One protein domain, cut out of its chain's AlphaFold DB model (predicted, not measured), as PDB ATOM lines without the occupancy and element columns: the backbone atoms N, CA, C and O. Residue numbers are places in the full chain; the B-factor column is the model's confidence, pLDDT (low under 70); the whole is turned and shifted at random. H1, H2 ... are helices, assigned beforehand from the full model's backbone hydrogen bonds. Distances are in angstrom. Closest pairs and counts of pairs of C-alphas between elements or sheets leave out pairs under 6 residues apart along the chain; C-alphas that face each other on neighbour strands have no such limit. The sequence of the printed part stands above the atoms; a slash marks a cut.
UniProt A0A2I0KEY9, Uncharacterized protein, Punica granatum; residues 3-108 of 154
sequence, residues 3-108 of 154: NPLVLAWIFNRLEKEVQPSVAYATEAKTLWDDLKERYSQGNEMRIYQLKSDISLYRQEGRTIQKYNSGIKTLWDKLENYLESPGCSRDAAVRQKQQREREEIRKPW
ATOM      1  N   ASN A   3     -38.625  60.405  51.541       88.56
ATOM      2  CA  ASN A   3     -37.524  59.437  51.602       88.56
ATOM      3  C   ASN A   3     -37.692  58.336  52.684       88.56
ATOM      4  O   ASN A   3     -37.550  57.164  52.343       88.56
ATOM      5  N   PRO A   4     -38.087  58.642  53.940       88.44
ATOM      6  CA  PRO A   4     -38.263  57.619  54.979       88.44
ATOM      7  C   PRO A   4     -39.429  56.663  54.697       88.44
ATOM      8  O   PRO A   4     -39.348  55.477  55.002       88.44
ATOM      9  N   LEU A   5     -40.507  57.169  54.084       91.56
ATOM     10  CA  LEU A   5     -41.673  56.364  53.709       91.56
ATOM     11  C   LEU A   5     -41.310  55.352  52.622       91.56
ATOM     12  O   LEU A   5     -41.699  54.188  52.699       91.56
ATOM     13  N   VAL A   6     -40.534  55.787  51.627       90.31
ATOM     14  CA  VAL A   6     -40.073  54.909  50.548       90.31
ATOM     15  C   VAL A   6     -39.073  53.881  51.080       90.31
ATOM     16  O   VAL A   6     -39.194  52.710  50.738       90.31
ATOM     17  N   LEU A   7     -38.152  54.268  51.972       88.81
ATOM     18  CA  LEU A   7     -37.247  53.326  52.646       88.81
ATOM     19  C   LEU A   7     -38.018  52.249  53.415       88.81
ATOM     20  O   LEU A   7     -37.759  51.065  53.223       88.81
ATOM     21  N   ALA A   8     -39.006  52.641  54.226       89.12
ATOM     22  CA  ALA A   8     -39.841  51.695  54.959       89.12
ATOM     23  C   ALA A   8     -40.631  50.776  54.014       89.12
ATOM     24  O   ALA A   8     -40.755  49.581  54.275       89.12
ATOM     25  N   TRP A   9     -41.154  51.299  52.902       91.94
ATOM     26  CA  TRP A   9     -41.855  50.483  51.911       91.94
ATOM     27  C   TRP A   9     -40.928  49.459  51.246       91.94
ATOM     28  O   TRP A   9     -41.281  48.282  51.190       91.94
ATOM     29  N   ILE A  10     -39.739  49.878  50.801       89.75
ATOM     30  CA  ILE A  10     -38.736  48.976  50.217       89.75
ATOM     31  C   ILE A  10     -38.340  47.913  51.244       89.75
ATOM     32  O   ILE A  10     -38.408  46.725  50.947       89.75
ATOM     33  N   PHE A  11     -38.010  48.315  52.473       87.50
ATOM     34  CA  PHE A  11     -37.594  47.404  53.540       87.50
ATOM     35  C   PHE A  11     -38.655  46.337  53.852       87.50
ATOM     36  O   PHE A  11     -38.336  45.154  53.948       87.50
ATOM     37  N   ASN A  12     -39.932  46.730  53.924       89.31
ATOM     38  CA  ASN A  12     -41.047  45.808  54.170       89.31
ATOM     39  C   ASN A  12     -41.348  44.872  52.989       89.31
ATOM     40  O   ASN A  12     -42.011  43.852  53.171       89.31
ATOM     41  N   ARG A  13     -40.910  45.219  51.775       89.44
ATOM     42  CA  ARG A  13     -41.062  44.375  50.582       89.44
ATOM     43  C   ARG A  13     -39.949  43.343  50.428       89.44
ATOM     44  O   ARG A  13     -40.123  42.408  49.651       89.44
ATOM     45  N   LEU A  14     -38.833  43.509  51.130       87.69
ATOM     46  CA  LEU A  14     -37.702  42.593  51.060       87.69
ATOM     47  C   LEU A  14     -37.925  41.366  51.941       87.69
ATOM     48  O   LEU A  14     -38.485  41.451  53.037       87.69
ATOM     49  N   GLU A  15     -37.427  40.224  51.473       87.50
ATOM     50  CA  GLU A  15     -37.364  39.003  52.272       87.50
ATOM     51  C   GLU A  15     -36.474  39.205  53.502       87.50
ATOM     52  O   GLU A  15     -35.490  39.951  53.473       87.50
ATOM     53  N   LYS A  16     -36.812  38.516  54.598       88.50
ATOM     54  CA  LYS A  16     -36.137  38.670  55.899       88.50
ATOM     55  C   LYS A  16     -34.632  38.403  55.834       88.50
ATOM     56  O   LYS A  16     -33.887  38.958  56.631       88.50
ATOM     57  N   GLU A  17     -34.195  37.586  54.885       87.50
ATOM     58  CA  GLU A  17     -32.786  37.251  54.661       87.50
ATOM     59  C   GLU A  17     -31.994  38.424  54.057       87.50
ATOM     60  O   GLU A  17     -30.806  38.576  54.326       87.50
ATOM     61  N   VAL A  18     -32.658  39.301  53.295       85.38
ATOM     62  CA  VAL A  18     -32.037  40.451  52.617       85.38
ATOM     63  C   VAL A  18     -32.078  41.716  53.482       85.38
ATOM     64  O   VAL A  18     -31.195  42.570  53.373       85.38
ATOM     65  N   GLN A  19     -33.056  41.831  54.383       86.88
ATOM     66  CA  GLN A  19     -33.260  42.996  55.258       86.88
ATOM     67  C   GLN A  19     -32.013  43.454  56.051       86.88
ATOM     68  O   GLN A  19     -31.762  44.661  56.087       86.88
ATOM     69  N   PRO A  20     -31.176  42.568  56.635       88.88
ATOM     70  CA  PRO A  20     -29.981  42.991  57.371       88.88
ATOM     71  C   PRO A  20     -28.979  43.771  56.512       88.88
ATOM     72  O   PRO A  20     -28.311  44.671  57.010       88.88
ATOM     73  N   SER A  21     -28.899  43.460  55.213       86.25
ATOM     74  CA  SER A  21     -27.938  44.081  54.294       86.25
ATOM     75  C   SER A  21     -28.277  45.529  53.919       86.25
ATOM     76  O   SER A  21     -27.422  46.240  53.396       86.25
ATOM     77  N   VAL A  22     -29.505  45.972  54.208       87.31
ATOM     78  CA  VAL A  22     -30.046  47.281  53.804       87.31
ATOM     79  C   VAL A  22     -30.539  48.131  54.979       87.31
ATOM     80  O   VAL A  22     -31.002  49.253  54.780       87.31
ATOM     81  N   ALA A  23     -30.433  47.618  56.208       83.38
ATOM     82  CA  ALA A  23     -30.993  48.232  57.415       83.38
ATOM     83  C   ALA A  23     -30.463  49.651  57.707       83.38
ATOM     84  O   ALA A  23     -31.159  50.448  58.329       83.38
ATOM     85  N   TYR A  24     -29.256  49.974  57.234       84.62
ATOM     86  CA  TYR A  24     -28.598  51.266  57.461       84.62
ATOM     87  C   TYR A  24     -28.701  52.234  56.274       84.62
ATOM     88  O   TYR A  24     -28.005  53.249  56.241       84.62
ATOM     89  N   ALA A  25     -29.542  51.939  55.280       85.31
ATOM     90  CA  ALA A  25     -29.707  52.817  54.132       85.31
ATOM     91  C   ALA A  25     -30.377  54.146  54.522       85.31
ATOM     92  O   ALA A  25     -31.471  54.178  55.082       85.31
ATOM     93  N   THR A  26     -29.725  55.259  54.184       86.88
ATOM     94  CA  THR A  26     -30.180  56.624  54.499       86.88
ATOM     95  C   THR A  26     -30.964  57.275  53.360       86.88
ATOM     96  O   THR A  26     -31.796  58.151  53.600       86.88
ATOM     97  N   GLU A  27     -30.754  56.831  52.121       91.00
ATOM     98  CA  GLU A  27     -31.417  57.350  50.925       91.00
ATOM     99  C   GLU A  27     -32.090  56.222  50.134       91.00
ATOM    100  O   GLU A  27     -31.447  55.253  49.731       91.00
ATOM    101  N   ALA A  28     -33.394  56.362  49.884       88.25
ATOM    102  CA  ALA A  28     -34.212  55.379  49.178       88.25
ATOM    103  C   ALA A  28     -33.729  55.129  47.751       88.25
ATOM    104  O   ALA A  28     -33.787  54.001  47.271       88.25
ATOM    105  N   LYS A  29     -33.257  56.180  47.075       88.00
ATOM    106  CA  LYS A  29     -32.747  56.084  45.708       88.00
ATOM    107  C   LYS A  29     -31.475  55.239  45.661       88.00
ATOM    108  O   LYS A  29     -31.412  54.287  44.898       88.00
ATOM    109  N   THR A  30     -30.523  55.542  46.535       87.12
ATOM    110  CA  THR A  30     -29.259  54.807  46.654       87.12
ATOM    111  C   THR A  30     -29.495  53.351  47.052       87.12
ATOM    112  O   THR A  30     -28.902  52.455  46.462       87.12
ATOM    113  N   LEU A  31     -30.426  53.096  47.980       89.38
ATOM    114  CA  LEU A  31     -30.855  51.737  48.316       89.38
ATOM    115  C   LEU A  31     -31.444  51.000  47.109       89.38
ATOM    116  O   LEU A  31     -31.124  49.841  46.865       89.38
ATOM    117  N   TRP A  32     -32.336  51.655  46.369       88.81
ATOM    118  CA  TRP A  32     -32.961  51.066  45.192       88.81
ATOM    119  C   TRP A  32     -31.938  50.745  44.103       88.81
ATOM    120  O   TRP A  32     -32.010  49.674  43.504       88.81
ATOM    121  N   ASP A  33     -30.979  51.638  43.866       83.81
ATOM    122  CA  ASP A  33     -29.921  51.433  42.882       83.81
ATOM    123  C   ASP A  33     -28.976  50.289  43.303       83.81
ATOM    124  O   ASP A  33     -28.670  49.439  42.470       83.81
ATOM    125  N   ASP A  34     -28.615  50.184  44.587       84.75
ATOM    126  CA  ASP A  34     -27.813  49.074  45.136       84.75
ATOM    127  C   ASP A  34     -28.547  47.722  45.047       84.75
ATOM    128  O   ASP A  34     -27.995  46.728  44.573       84.75
ATOM    129  N   LEU A  35     -29.835  47.683  45.411       84.88
ATOM    130  CA  LEU A  35     -30.677  46.494  45.235       84.88
ATOM    131  C   LEU A  35     -30.781  46.105  43.762       84.88
ATOM    132  O   LEU A  35     -30.688  44.929  43.407       84.88
ATOM    133  N   LYS A  36     -30.966  47.088  42.885       80.88
ATOM    134  CA  LYS A  36     -31.039  46.859  41.449       80.88
ATOM    135  C   LYS A  36     -29.712  46.334  40.919       80.88
ATOM    136  O   LYS A  36     -29.732  45.407  40.126       80.88
ATOM    137  N   GLU A  37     -28.571  46.847  41.351       78.75
ATOM    138  CA  GLU A  37     -27.264  46.342  40.929       78.75
ATOM    139  C   GLU A  37     -27.041  44.893  41.382       78.75
ATOM    140  O   GLU A  37     -26.755  44.027  40.552       78.75
ATOM    141  N   ARG A  38     -27.269  44.600  42.667       78.75
ATOM    142  CA  ARG A  38     -27.039  43.268  43.249       78.75
ATOM    143  C   ARG A  38     -28.000  42.209  42.718       78.75
ATOM    144  O   ARG A  38     -27.588  41.086  42.442       78.75
ATOM    145  N   TYR A  39     -29.276  42.559  42.556       72.44
ATOM    146  CA  TYR A  39     -30.328  41.600  42.210       72.44
ATOM    147  C   TYR A  39     -30.784  41.670  40.750       72.44
ATOM    148  O   TYR A  39     -31.510  40.780  40.309       72.44
ATOM    149  N   SER A  40     -30.317  42.633  39.944       66.75
ATOM    150  CA  SER A  40     -30.537  42.589  38.484       66.75
ATOM    151  C   SER A  40     -29.879  41.369  37.839       66.75
ATOM    152  O   SER A  40     -30.445  40.810  36.899       66.75
ATOM    153  N   GLN A  41     -28.753  40.899  38.390       58.41
ATOM    154  CA  GLN A  41     -28.098  39.641  38.002       58.41
ATOM    155  C   GLN A  41     -28.964  38.407  38.304       58.41
ATOM    156  O   GLN A  41     -28.837  37.378  37.641       58.41
ATOM    157  N   GLY A  42     -29.899  38.506  39.257       60.97
ATOM    158  CA  GLY A  42     -30.854  37.438  39.560       60.97
ATOM    159  C   GLY A  42     -31.691  37.036  38.341       60.97
ATOM    160  O   GLY A  42     -32.010  35.858  38.171       60.97
ATOM    161  N   ASN A  43     -31.955  37.979  37.428       68.75
ATOM    162  CA  ASN A  43     -32.614  37.677  36.160       68.75
ATOM    163  C   ASN A  43     -31.747  36.780  35.266       68.75
ATOM    164  O   ASN A  43     -32.275  35.872  34.633       68.75
ATOM    165  N   GLU A  44     -30.426  36.971  35.242       70.88
ATOM    166  CA  GLU A  44     -29.508  36.170  34.422       70.88
ATOM    167  C   GLU A  44     -29.396  34.728  34.935       70.88
ATOM    168  O   GLU A  44     -29.510  33.783  34.148       70.88
ATOM    169  N   MET A  45     -29.266  34.534  36.255       78.50
ATOM    170  CA  MET A  45     -29.279  33.194  36.858       78.50
ATOM    171  C   MET A  45     -30.614  32.487  36.598       78.50
ATOM    172  O   MET A  45     -30.637  31.305  36.245       78.50
ATOM    173  N   ARG A  46     -31.734  33.211  36.702       81.50
ATOM    174  CA  ARG A  46     -33.063  32.659  36.427       81.50
ATOM    175  C   ARG A  46     -33.257  32.302  34.951       81.50
ATOM    176  O   ARG A  46     -33.810  31.245  34.653       81.50
ATOM    177  N   ILE A  47     -32.755  33.130  34.037       83.19
ATOM    178  CA  ILE A  47     -32.705  32.846  32.595       83.19
ATOM    179  C   ILE A  47     -31.899  31.570  32.327       83.19
ATOM    180  O   ILE A  47     -32.332  30.725  31.545       83.19
ATOM    181  N   TYR A  48     -30.741  31.406  32.973       81.75
ATOM    182  CA  TYR A  48     -29.918  30.207  32.817       81.75
ATOM    183  C   TYR A  48     -30.640  28.949  33.314       81.75
ATOM    184  O   TYR A  48     -30.681  27.948  32.599       81.75
ATOM    185  N   GLN A  49     -31.273  29.019  34.489       84.25
ATOM    186  CA  GLN A  49     -32.103  27.933  35.019       84.25
ATOM    187  C   GLN A  49     -33.216  27.554  34.040       84.25
ATOM    188  O   GLN A  49     -33.306  26.396  33.654       84.25
ATOM    189  N   LEU A  50     -33.996  28.526  33.554       85.81
ATOM    190  CA  LEU A  50     -35.074  28.277  32.591       85.81
ATOM    191  C   LEU A  50     -34.557  27.647  31.292       85.81
ATOM    192  O   LEU A  50     -35.166  26.716  30.771       85.81
ATOM    193  N   LYS A  51     -33.413  28.107  30.771       84.25
ATOM    194  CA  LYS A  51     -32.771  27.499  29.594       84.25
ATOM    195  C   LYS A  51     -32.358  26.051  29.848       84.25
ATOM    196  O   LYS A  51     -32.457  25.233  28.931       84.25
ATOM    197  N   SER A  52     -31.882  25.746  31.050       85.31
ATOM    198  CA  SER A  52     -31.521  24.390  31.462       85.31
ATOM    199  C   SER A  52     -32.762  23.507  31.594       85.31
ATOM    200  O   SER A  52     -32.827  22.460  30.956       85.31
ATOM    201  N   ASP A  53     -33.800  23.986  32.288       86.38
ATOM    202  CA  ASP A  53     -35.090  23.304  32.445       86.38
ATOM    203  C   ASP A  53     -35.709  22.958  31.089       86.38
ATOM    204  O   ASP A  53     -36.161  21.836  30.886       86.38
ATOM    205  N   ILE A  54     -35.680  23.892  30.133       85.44
ATOM    206  CA  ILE A  54     -36.146  23.665  28.758       85.44
ATOM    207  C   ILE A  54     -35.319  22.579  28.063       85.44
ATOM    208  O   ILE A  54     -35.874  21.737  27.363       85.44
ATOM    209  N   SER A  55     -33.996  22.596  28.242       84.25
ATOM    210  CA  SER A  55     -33.079  21.648  27.591       84.25
ATOM    211  C   SER A  55     -33.219  20.234  28.162       84.25
ATOM    212  O   SER A  55     -32.997  19.253  27.456       84.25
ATOM    213  N   LEU A  56     -33.607  20.132  29.434       85.50
ATOM    214  CA  LEU A  56     -33.862  18.881  30.143       85.50
ATOM    215  C   LEU A  56     -35.330  18.432  30.059       85.50
ATOM    216  O   LEU A  56     -35.649  17.327  30.497       85.50
ATOM    217  N   TYR A  57     -36.228  19.244  29.494       82.44
ATOM    218  CA  TYR A  57     -37.654  18.935  29.436       82.44
ATOM    219  C   TYR A  57     -37.930  17.789  28.455       82.44
ATOM    220  O   TYR A  57     -37.781  17.926  27.241       82.44
ATOM    221  N   ARG A  58     -38.362  16.637  28.980       84.31
ATOM    222  CA  ARG A  58     -38.665  15.429  28.198       84.31
ATOM    223  C   ARG A  58     -40.134  15.032  28.345       84.31
ATOM    224  O   ARG A  58     -40.814  15.407  29.295       84.31
ATOM    225  N   GLN A  59     -40.641  14.271  27.374       79.94
ATOM    226  CA  GLN A  59     -42.055  13.885  27.329       79.94
ATOM    227  C   GLN A  59     -42.470  12.942  28.470       79.94
ATOM    228  O   GLN A  59     -43.598  13.053  28.939       79.94
ATOM    229  N   GLU A  60     -41.583  12.047  28.920       79.25
ATOM    230  CA  GLU A  60     -41.745  11.206  30.127       79.25
ATOM    231  C   GLU A  60     -43.139  10.560  30.288       79.25
ATOM    232  O   GLU A  60     -43.742  10.589  31.357       79.25
ATOM    233  N   GLY A  61     -43.701  10.019  29.201       77.50
ATOM    234  CA  GLY A  61     -45.010   9.349  29.229       77.50
ATOM    235  C   GLY A  61     -46.227  10.280  29.333       77.50
ATOM    236  O   GLY A  61     -47.356   9.807  29.438       77.50
ATOM    237  N   ARG A  62     -46.042  11.605  29.272       79.38
ATOM    238  CA  ARG A  62     -47.139  12.584  29.212       79.38
ATOM    239  C   ARG A  62     -47.793  12.578  27.829       79.38
ATOM    240  O   ARG A  62     -47.142  12.344  26.805       79.38
ATOM    241  N   THR A  63     -49.084  12.915  27.787       86.31
ATOM    242  CA  THR A  63     -49.781  13.155  26.517       86.31
ATOM    243  C   THR A  63     -49.106  14.298  25.759       86.31
ATOM    244  O   THR A  63     -48.590  15.244  26.360       86.31
ATOM    245  N   ILE A  64     -49.138  14.236  24.427       80.62
ATOM    246  CA  ILE A  64     -48.511  15.239  23.552       80.62
ATOM    247  C   ILE A  64     -49.021  16.654  23.882       80.62
ATOM    248  O   ILE A  64     -48.242  17.601  23.943       80.62
ATOM    249  N   GLN A  65     -50.317  16.799  24.184       81.31
ATOM    250  CA  GLN A  65     -50.914  18.076  24.595       81.31
ATOM    251  C   GLN A  65     -50.333  18.607  25.915       81.31
ATOM    252  O   GLN A  65     -50.018  19.794  26.021       81.31
ATOM    253  N   LYS A  66     -50.155  17.741  26.919       77.56
ATOM    254  CA  LYS A  66     -49.606  18.124  28.229       77.56
ATOM    255  C   LYS A  66     -48.111  18.444  28.154       77.56
ATOM    256  O   LYS A  66     -47.632  19.348  28.831       77.56
ATOM    257  N   TYR A  67     -47.376  17.736  27.301       85.06
ATOM    258  CA  TYR A  67     -45.978  18.046  27.016       85.06
ATOM    259  C   TYR A  67     -45.835  19.415  26.334       85.06
ATOM    260  O   TYR A  67     -45.123  20.277  26.851       85.06
ATOM    261  N   ASN A  68     -46.572  19.643  25.243       78.19
ATOM    262  CA  ASN A  68     -46.490  20.877  24.458       78.19
ATOM    263  C   ASN A  68     -46.942  22.117  25.237       78.19
ATOM    264  O   ASN A  68     -46.338  23.178  25.111       78.19
ATOM    265  N   SER A  69     -47.985  21.999  26.060       82.44
ATOM    266  CA  SER A  69     -48.399  23.099  26.940       82.44
ATOM    267  C   SER A  69     -47.319  23.429  27.971       82.44
ATOM    268  O   SER A  69     -46.967  24.596  28.118       82.44
ATOM    269  N   GLY A  70     -46.730  22.420  28.620       83.38
ATOM    270  CA  GLY A  70     -45.690  22.632  29.630       83.38
ATOM    271  C   GLY A  70     -44.404  23.251  29.075       83.38
ATOM    272  O   GLY A  70     -43.898  24.211  29.656       83.38
ATOM    273  N   ILE A  71     -43.903  22.768  27.930       84.62
ATOM    274  CA  ILE A  71     -42.707  23.359  27.309       84.62
ATOM    275  C   ILE A  71     -42.981  24.785  26.818       84.62
ATOM    276  O   ILE A  71     -42.140  25.662  26.995       84.62
ATOM    277  N   LYS A  72     -44.183  25.056  26.289       83.31
ATOM    278  CA  LYS A  72     -44.596  26.407  25.898       83.31
ATOM    279  C   LYS A  72     -44.608  27.362  27.091       83.31
ATOM    280  O   LYS A  72     -44.056  28.446  26.998       83.31
ATOM    281  N   THR A  73     -45.132  26.934  28.238       86.31
ATOM    282  CA  THR A  73     -45.104  27.750  29.462       86.31
ATOM    283  C   THR A  73     -43.679  28.084  29.919       86.31
ATOM    284  O   THR A  73     -43.450  29.175  30.435       86.31
ATOM    285  N   LEU A  74     -42.712  27.175  29.752       84.31
ATOM    286  CA  LEU A  74     -41.306  27.463  30.068       84.31
ATOM    287  C   LEU A  74     -40.710  28.507  29.114       84.31
ATOM    288  O   LEU A  74     -39.999  29.404  29.568       84.31
ATOM    289  N   TRP A  75     -41.044  28.429  27.824       86.81
ATOM    290  CA  TRP A  75     -40.655  29.433  26.831       86.81
ATOM    291  C   TRP A  75     -41.274  30.804  27.105       86.81
ATOM    292  O   TRP A  75     -40.542  31.788  27.127       86.81
ATOM    293  N   ASP A  76     -42.573  30.864  27.404       82.25
ATOM    294  CA  ASP A  76     -43.269  32.116  27.728       82.25
ATOM    295  C   ASP A  76     -42.657  32.767  28.985       82.25
ATOM    296  O   ASP A  76     -42.449  33.978  29.051       82.25
ATOM    297  N   LYS A  77     -42.292  31.965  29.997       83.75
ATOM    298  CA  LYS A  77     -41.571  32.460  31.181       83.75
ATOM    299  C   LYS A  77     -40.218  33.053  30.810       83.75
ATOM    300  O   LYS A  77     -39.890  34.125  31.300       83.75
ATOM    301  N   LEU A  78     -39.444  32.372  29.967       82.38
ATOM    302  CA  LEU A  78     -38.139  32.858  29.525       82.38
ATOM    303  C   LEU A  78     -38.265  34.177  28.745       82.38
ATOM    304  O   LEU A  78     -37.482  35.091  28.985       82.38
ATOM    305  N   GLU A  79     -39.266  34.297  27.873       78.50
ATOM    306  CA  GLU A  79     -39.539  35.513  27.100       78.50
ATOM    307  C   GLU A  79     -39.850  36.712  28.007       78.50
ATOM    308  O   GLU A  79     -39.247  37.765  27.832       78.50
ATOM    309  N   ASN A  80     -40.634  36.529  29.075       80.81
ATOM    310  CA  ASN A  80     -40.894  37.592  30.057       80.81
ATOM    311  C   ASN A  80     -39.612  38.159  30.705       80.81
ATOM    312  O   ASN A  80     -39.512  39.363  30.946       80.81
ATOM    313  N   TYR A  81     -38.608  37.316  30.978       73.69
ATOM    314  CA  TYR A  81     -37.327  37.783  31.529       73.69
ATOM    315  C   TYR A  81     -36.453  38.494  30.487       73.69
ATOM    316  O   TYR A  81     -35.647  39.349  30.850       73.69
ATOM    317  N   LEU A  82     -36.609  38.161  29.204       69.00
ATOM    318  CA  LEU A  82     -35.876  38.780  28.095       69.00
ATOM    319  C   LEU A  82     -36.511  40.102  27.640       69.00
ATOM    320  O   LEU A  82     -35.802  41.000  27.184       69.00
ATOM    321  N   GLU A  83     -37.833  40.218  27.765       60.09
ATOM    322  CA  GLU A  83     -38.605  41.417  27.437       60.09
ATOM    323  C   GLU A  83     -38.539  42.485  28.526       60.09
ATOM    324  O   GLU A  83     -38.754  43.657  28.220       60.09
ATOM    325  N   SER A  84     -38.188  42.121  29.769       58.12
ATOM    326  CA  SER A  84     -37.966  43.088  30.846       58.12
ATOM    327  C   SER A  84     -36.898  44.104  30.414       58.12
ATOM    328  O   SER A  84     -35.714  43.754  30.346       58.12
ATOM    329  N   PRO A  85     -37.258  45.371  30.126       51.53
ATOM    330  CA  PRO A  85     -36.306  46.367  29.671       51.53
ATOM    331  C   PRO A  85     -35.373  46.661  30.840       51.53
ATOM    332  O   PRO A  85     -35.770  47.265  31.837       51.53
ATOM    333  N   GLY A  86     -34.123  46.210  30.757       50.00
ATOM    334  CA  GLY A  86     -33.122  46.624  31.724       50.00
ATOM    335  C   GLY A  86     -32.971  48.138  31.613       50.00
ATOM    336  O   GLY A  86     -32.511  48.647  30.595       50.00
ATOM    337  N   CYS A  87     -33.383  48.885  32.638       46.75
ATOM    338  CA  CYS A  87     -33.161  50.328  32.721       46.75
ATOM    339  C   CYS A  87     -31.679  50.626  33.012       46.75
ATOM    340  O   CYS A  87     -31.341  51.094  34.099       46.75
ATOM    341  N   SER A  88     -30.802  50.328  32.057       45.16
ATOM    342  CA  SER A  88     -29.467  50.906  31.920       45.16
ATOM    343  C   SER A  88     -29.122  50.927  30.431       45.16
ATOM    344  O   SER A  88     -29.466  49.994  29.708       45.16
ATOM    345  N   ARG A  89     -28.480  51.994  29.947       45.78
ATOM    346  CA  ARG A  89     -28.183  52.197  28.514       45.78
ATOM    347  C   ARG A  89     -27.367  51.042  27.900       45.78
ATOM    348  O   ARG A  89     -27.507  50.780  26.710       45.78
ATOM    349  N   ASP A  90     -26.648  50.278  28.721       49.34
ATOM    350  CA  ASP A  90     -25.921  49.065  28.318       49.34
ATOM    351  C   ASP A  90     -26.786  47.796  28.245       49.34
ATOM    352  O   ASP A  90     -26.463  46.854  27.518       49.34
ATOM    353  N   ALA A  91     -27.917  47.753  28.950       51.19
ATOM    354  CA  ALA A  91     -28.832  46.617  28.907       51.19
ATOM    355  C   ALA A  91     -29.531  46.509  27.544       51.19
ATOM    356  O   ALA A  91     -29.759  45.403  27.068       51.19
ATOM    357  N   ALA A  92     -29.782  47.630  26.860       51.09
ATOM    358  CA  ALA A  92     -30.320  47.627  25.498       51.09
ATOM    359  C   ALA A  92     -29.352  46.981  24.487       51.09
ATOM    360  O   ALA A  92     -29.779  46.246  23.594       51.09
ATOM    361  N   VAL A  93     -28.042  47.208  24.651       53.75
ATOM    362  CA  VAL A  93     -26.993  46.621  23.799       53.75
ATOM    363  C   VAL A  93     -26.859  45.120  24.065       53.75
ATOM    364  O   VAL A  93     -26.845  44.330  23.119       53.75
ATOM    365  N   ARG A  94     -26.852  44.708  25.342       53.19
ATOM    366  CA  ARG A  94     -26.819  43.286  25.733       53.19
ATOM    367  C   ARG A  94     -28.078  42.537  25.294       53.19
ATOM    368  O   ARG A  94     -27.968  41.443  24.752       53.19
ATOM    369  N   GLN A  95     -29.259  43.144  25.423       56.28
ATOM    370  CA  GLN A  95     -30.516  42.575  24.926       56.28
ATOM    371  C   GLN A  95     -30.515  42.395  23.410       56.28
ATOM    372  O   GLN A  95     -31.021  41.389  22.924       56.28
ATOM    373  N   LYS A  96     -29.951  43.341  22.647       55.81
ATOM    374  CA  LYS A  96     -29.852  43.209  21.188       55.81
ATOM    375  C   LYS A  96     -28.966  42.022  20.799       55.81
ATOM    376  O   LYS A  96     -29.404  41.184  20.017       55.81
ATOM    377  N   GLN A  97     -27.793  41.894  21.418       56.53
ATOM    378  CA  GLN A  97     -26.883  40.769  21.170       56.53
ATOM    379  C   GLN A  97     -27.460  39.427  21.639       56.53
ATOM    380  O   GLN A  97     -27.262  38.401  20.987       56.53
ATOM    381  N   GLN A  98     -28.185  39.414  22.758       57.00
ATOM    382  CA  GLN A  98     -28.835  38.208  23.259       57.00
ATOM    383  C   GLN A  98     -30.028  37.807  22.391       57.00
ATOM    384  O   GLN A  98     -30.149  36.628  22.082       57.00
ATOM    385  N   ARG A  99     -30.838  38.763  21.909       58.00
ATOM    386  CA  ARG A  99     -31.873  38.502  20.899       58.00
ATOM    387  C   ARG A  99     -31.270  37.898  19.640       58.00
ATOM    388  O   ARG A  99     -31.775  36.888  19.186       58.00
ATOM    389  N   GLU A 100     -30.177  38.449  19.117       57.81
ATOM    390  CA  GLU A 100     -29.513  37.917  17.918       57.81
ATOM    391  C   GLU A 100     -28.964  36.493  18.142       57.81
ATOM    392  O   GLU A 100     -29.200  35.603  17.327       57.81
ATOM    393  N   ARG A 101     -28.297  36.228  19.275       57.00
ATOM    394  CA  ARG A 101     -27.783  34.885  19.614       57.00
ATOM    395  C   ARG A 101     -28.887  33.869  19.894       57.00
ATOM    396  O   ARG A 101     -28.733  32.692  19.571       57.00
ATOM    397  N   GLU A 102     -29.967  34.293  20.536       53.09
ATOM    398  CA  GLU A 102     -31.091  33.422  20.852       53.09
ATOM    399  C   GLU A 102     -31.991  33.201  19.648       53.09
ATOM    400  O   GLU A 102     -32.472  32.089  19.503       53.09
ATOM    401  N   GLU A 103     -32.153  34.170  18.748       54.38
ATOM    402  CA  GLU A 103     -32.887  33.988  17.492       54.38
ATOM    403  C   GLU A 103     -32.242  32.899  16.625       54.38
ATOM    404  O   GLU A 103     -32.939  32.045  16.086       54.38
ATOM    405  N   ILE A 104     -30.906  32.828  16.604       53.75
ATOM    406  CA  ILE A 104     -30.160  31.723  15.975       53.75
ATOM    407  C   ILE A 104     -30.402  30.384  16.706       53.75
ATOM    408  O   ILE A 104     -30.381  29.321  16.089       53.75
ATOM    409  N   ARG A 105     -30.660  30.410  18.021       51.75
ATOM    410  CA  ARG A 105     -30.896  29.228  18.875       51.75
ATOM    411  C   ARG A 105     -32.378  28.855  19.017       51.75
ATOM    412  O   ARG A 105     -32.703  28.034  19.877       51.75
ATOM    413  N   LYS A 106     -33.279  29.416  18.204       50.44
ATOM    414  CA  LYS A 106     -34.699  29.029  18.141       50.44
ATOM    415  C   LYS A 106     -34.964  28.181  16.882       50.44
ATOM    416  O   LYS A 106     -35.472  28.720  15.901       50.44
ATOM    417  N   PRO A 107     -34.691  26.856  16.895       46.72
ATOM    418  CA  PRO A 107     -34.939  25.956  15.763       46.72
ATOM    419  C   PRO A 107     -36.355  26.004  15.174       46.72
ATOM    420  O   PRO A 107     -36.561  25.577  14.046       46.72
ATOM    421  N   TRP A 108     -37.347  26.480  15.932       44.88
ATOM    422  CA  TRP A 108     -38.738  26.590  15.482       44.88
ATOM    423  C   TRP A 108     -39.076  27.894  14.748       44.88
ATOM    424  O   TRP A 108     -40.148  27.991  14.157       44.88
TER     425      TRP A 108
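AT A GLANCE: This is residues 3 to 108 of the 154 residues of an uncharacterized protein of Punica granatum (UniProt A0A2I0KEY9). A long helix, H2, makes the backbone of a loose, flat zigzag: H1 packs by its first end, H3 folds back along its second half as a hairpin, and H4 turns back again, scarcely meeting H3. The 106 printed residues hold four named helices, H1 to H4 in order, and no named strand: all helix. The whole is loose, radius of gyration of the C-alphas 18.4 A, spanning 54 by 32 by 17 A.

HOW THE PARTS SIT: H1, residues 3 to 13, touches residues 28 to 32 alone of H2, residues 28 to 56; the closest C-alphas, Leu 7 and Ala 28, are 5.0 A apart, at a shallow tilt of 25 degrees, the same way. H2 has a kink of 29 degrees near residue 35. Residues 43 to 54 alone of H2 touch H3, residues 64 to 83, in a helical hairpin; the closest C-alphas, Ile 47 and Leu 78, are 6.2 A apart, at a shallow tilt of 29 degrees, opposite ways. H4, residues 89 to 104, is close to H3 but not clearly touching, the closest C-alphas, Leu 82 and Gln 95, 7.3 A apart. H4 is apart from H1 and H2. Every O i to N i+4 pair is within hydrogen-bond range in H1 and H3, against 21 of 25 in H2 and 11 of 12 in H4.

IN THESE COORDINATES: H1 begins at C-alpha 3 (-37.524, 59.437, 51.602) and is 15.5 A long; H2 is 41.2 A, H3 28.3 A and H4 24.1 A, ending at C-alpha 104 (-30.160, 31.723, 15.975).

THE WHOLE: The C-alphas of Thr 26 and Gly 61, the two farthest apart, are 55.6 A apart. The printed part has no cut, and the link from H1 to H2 is long. pLDDT is under 70 at residues 40 to 43 and 82 to 108.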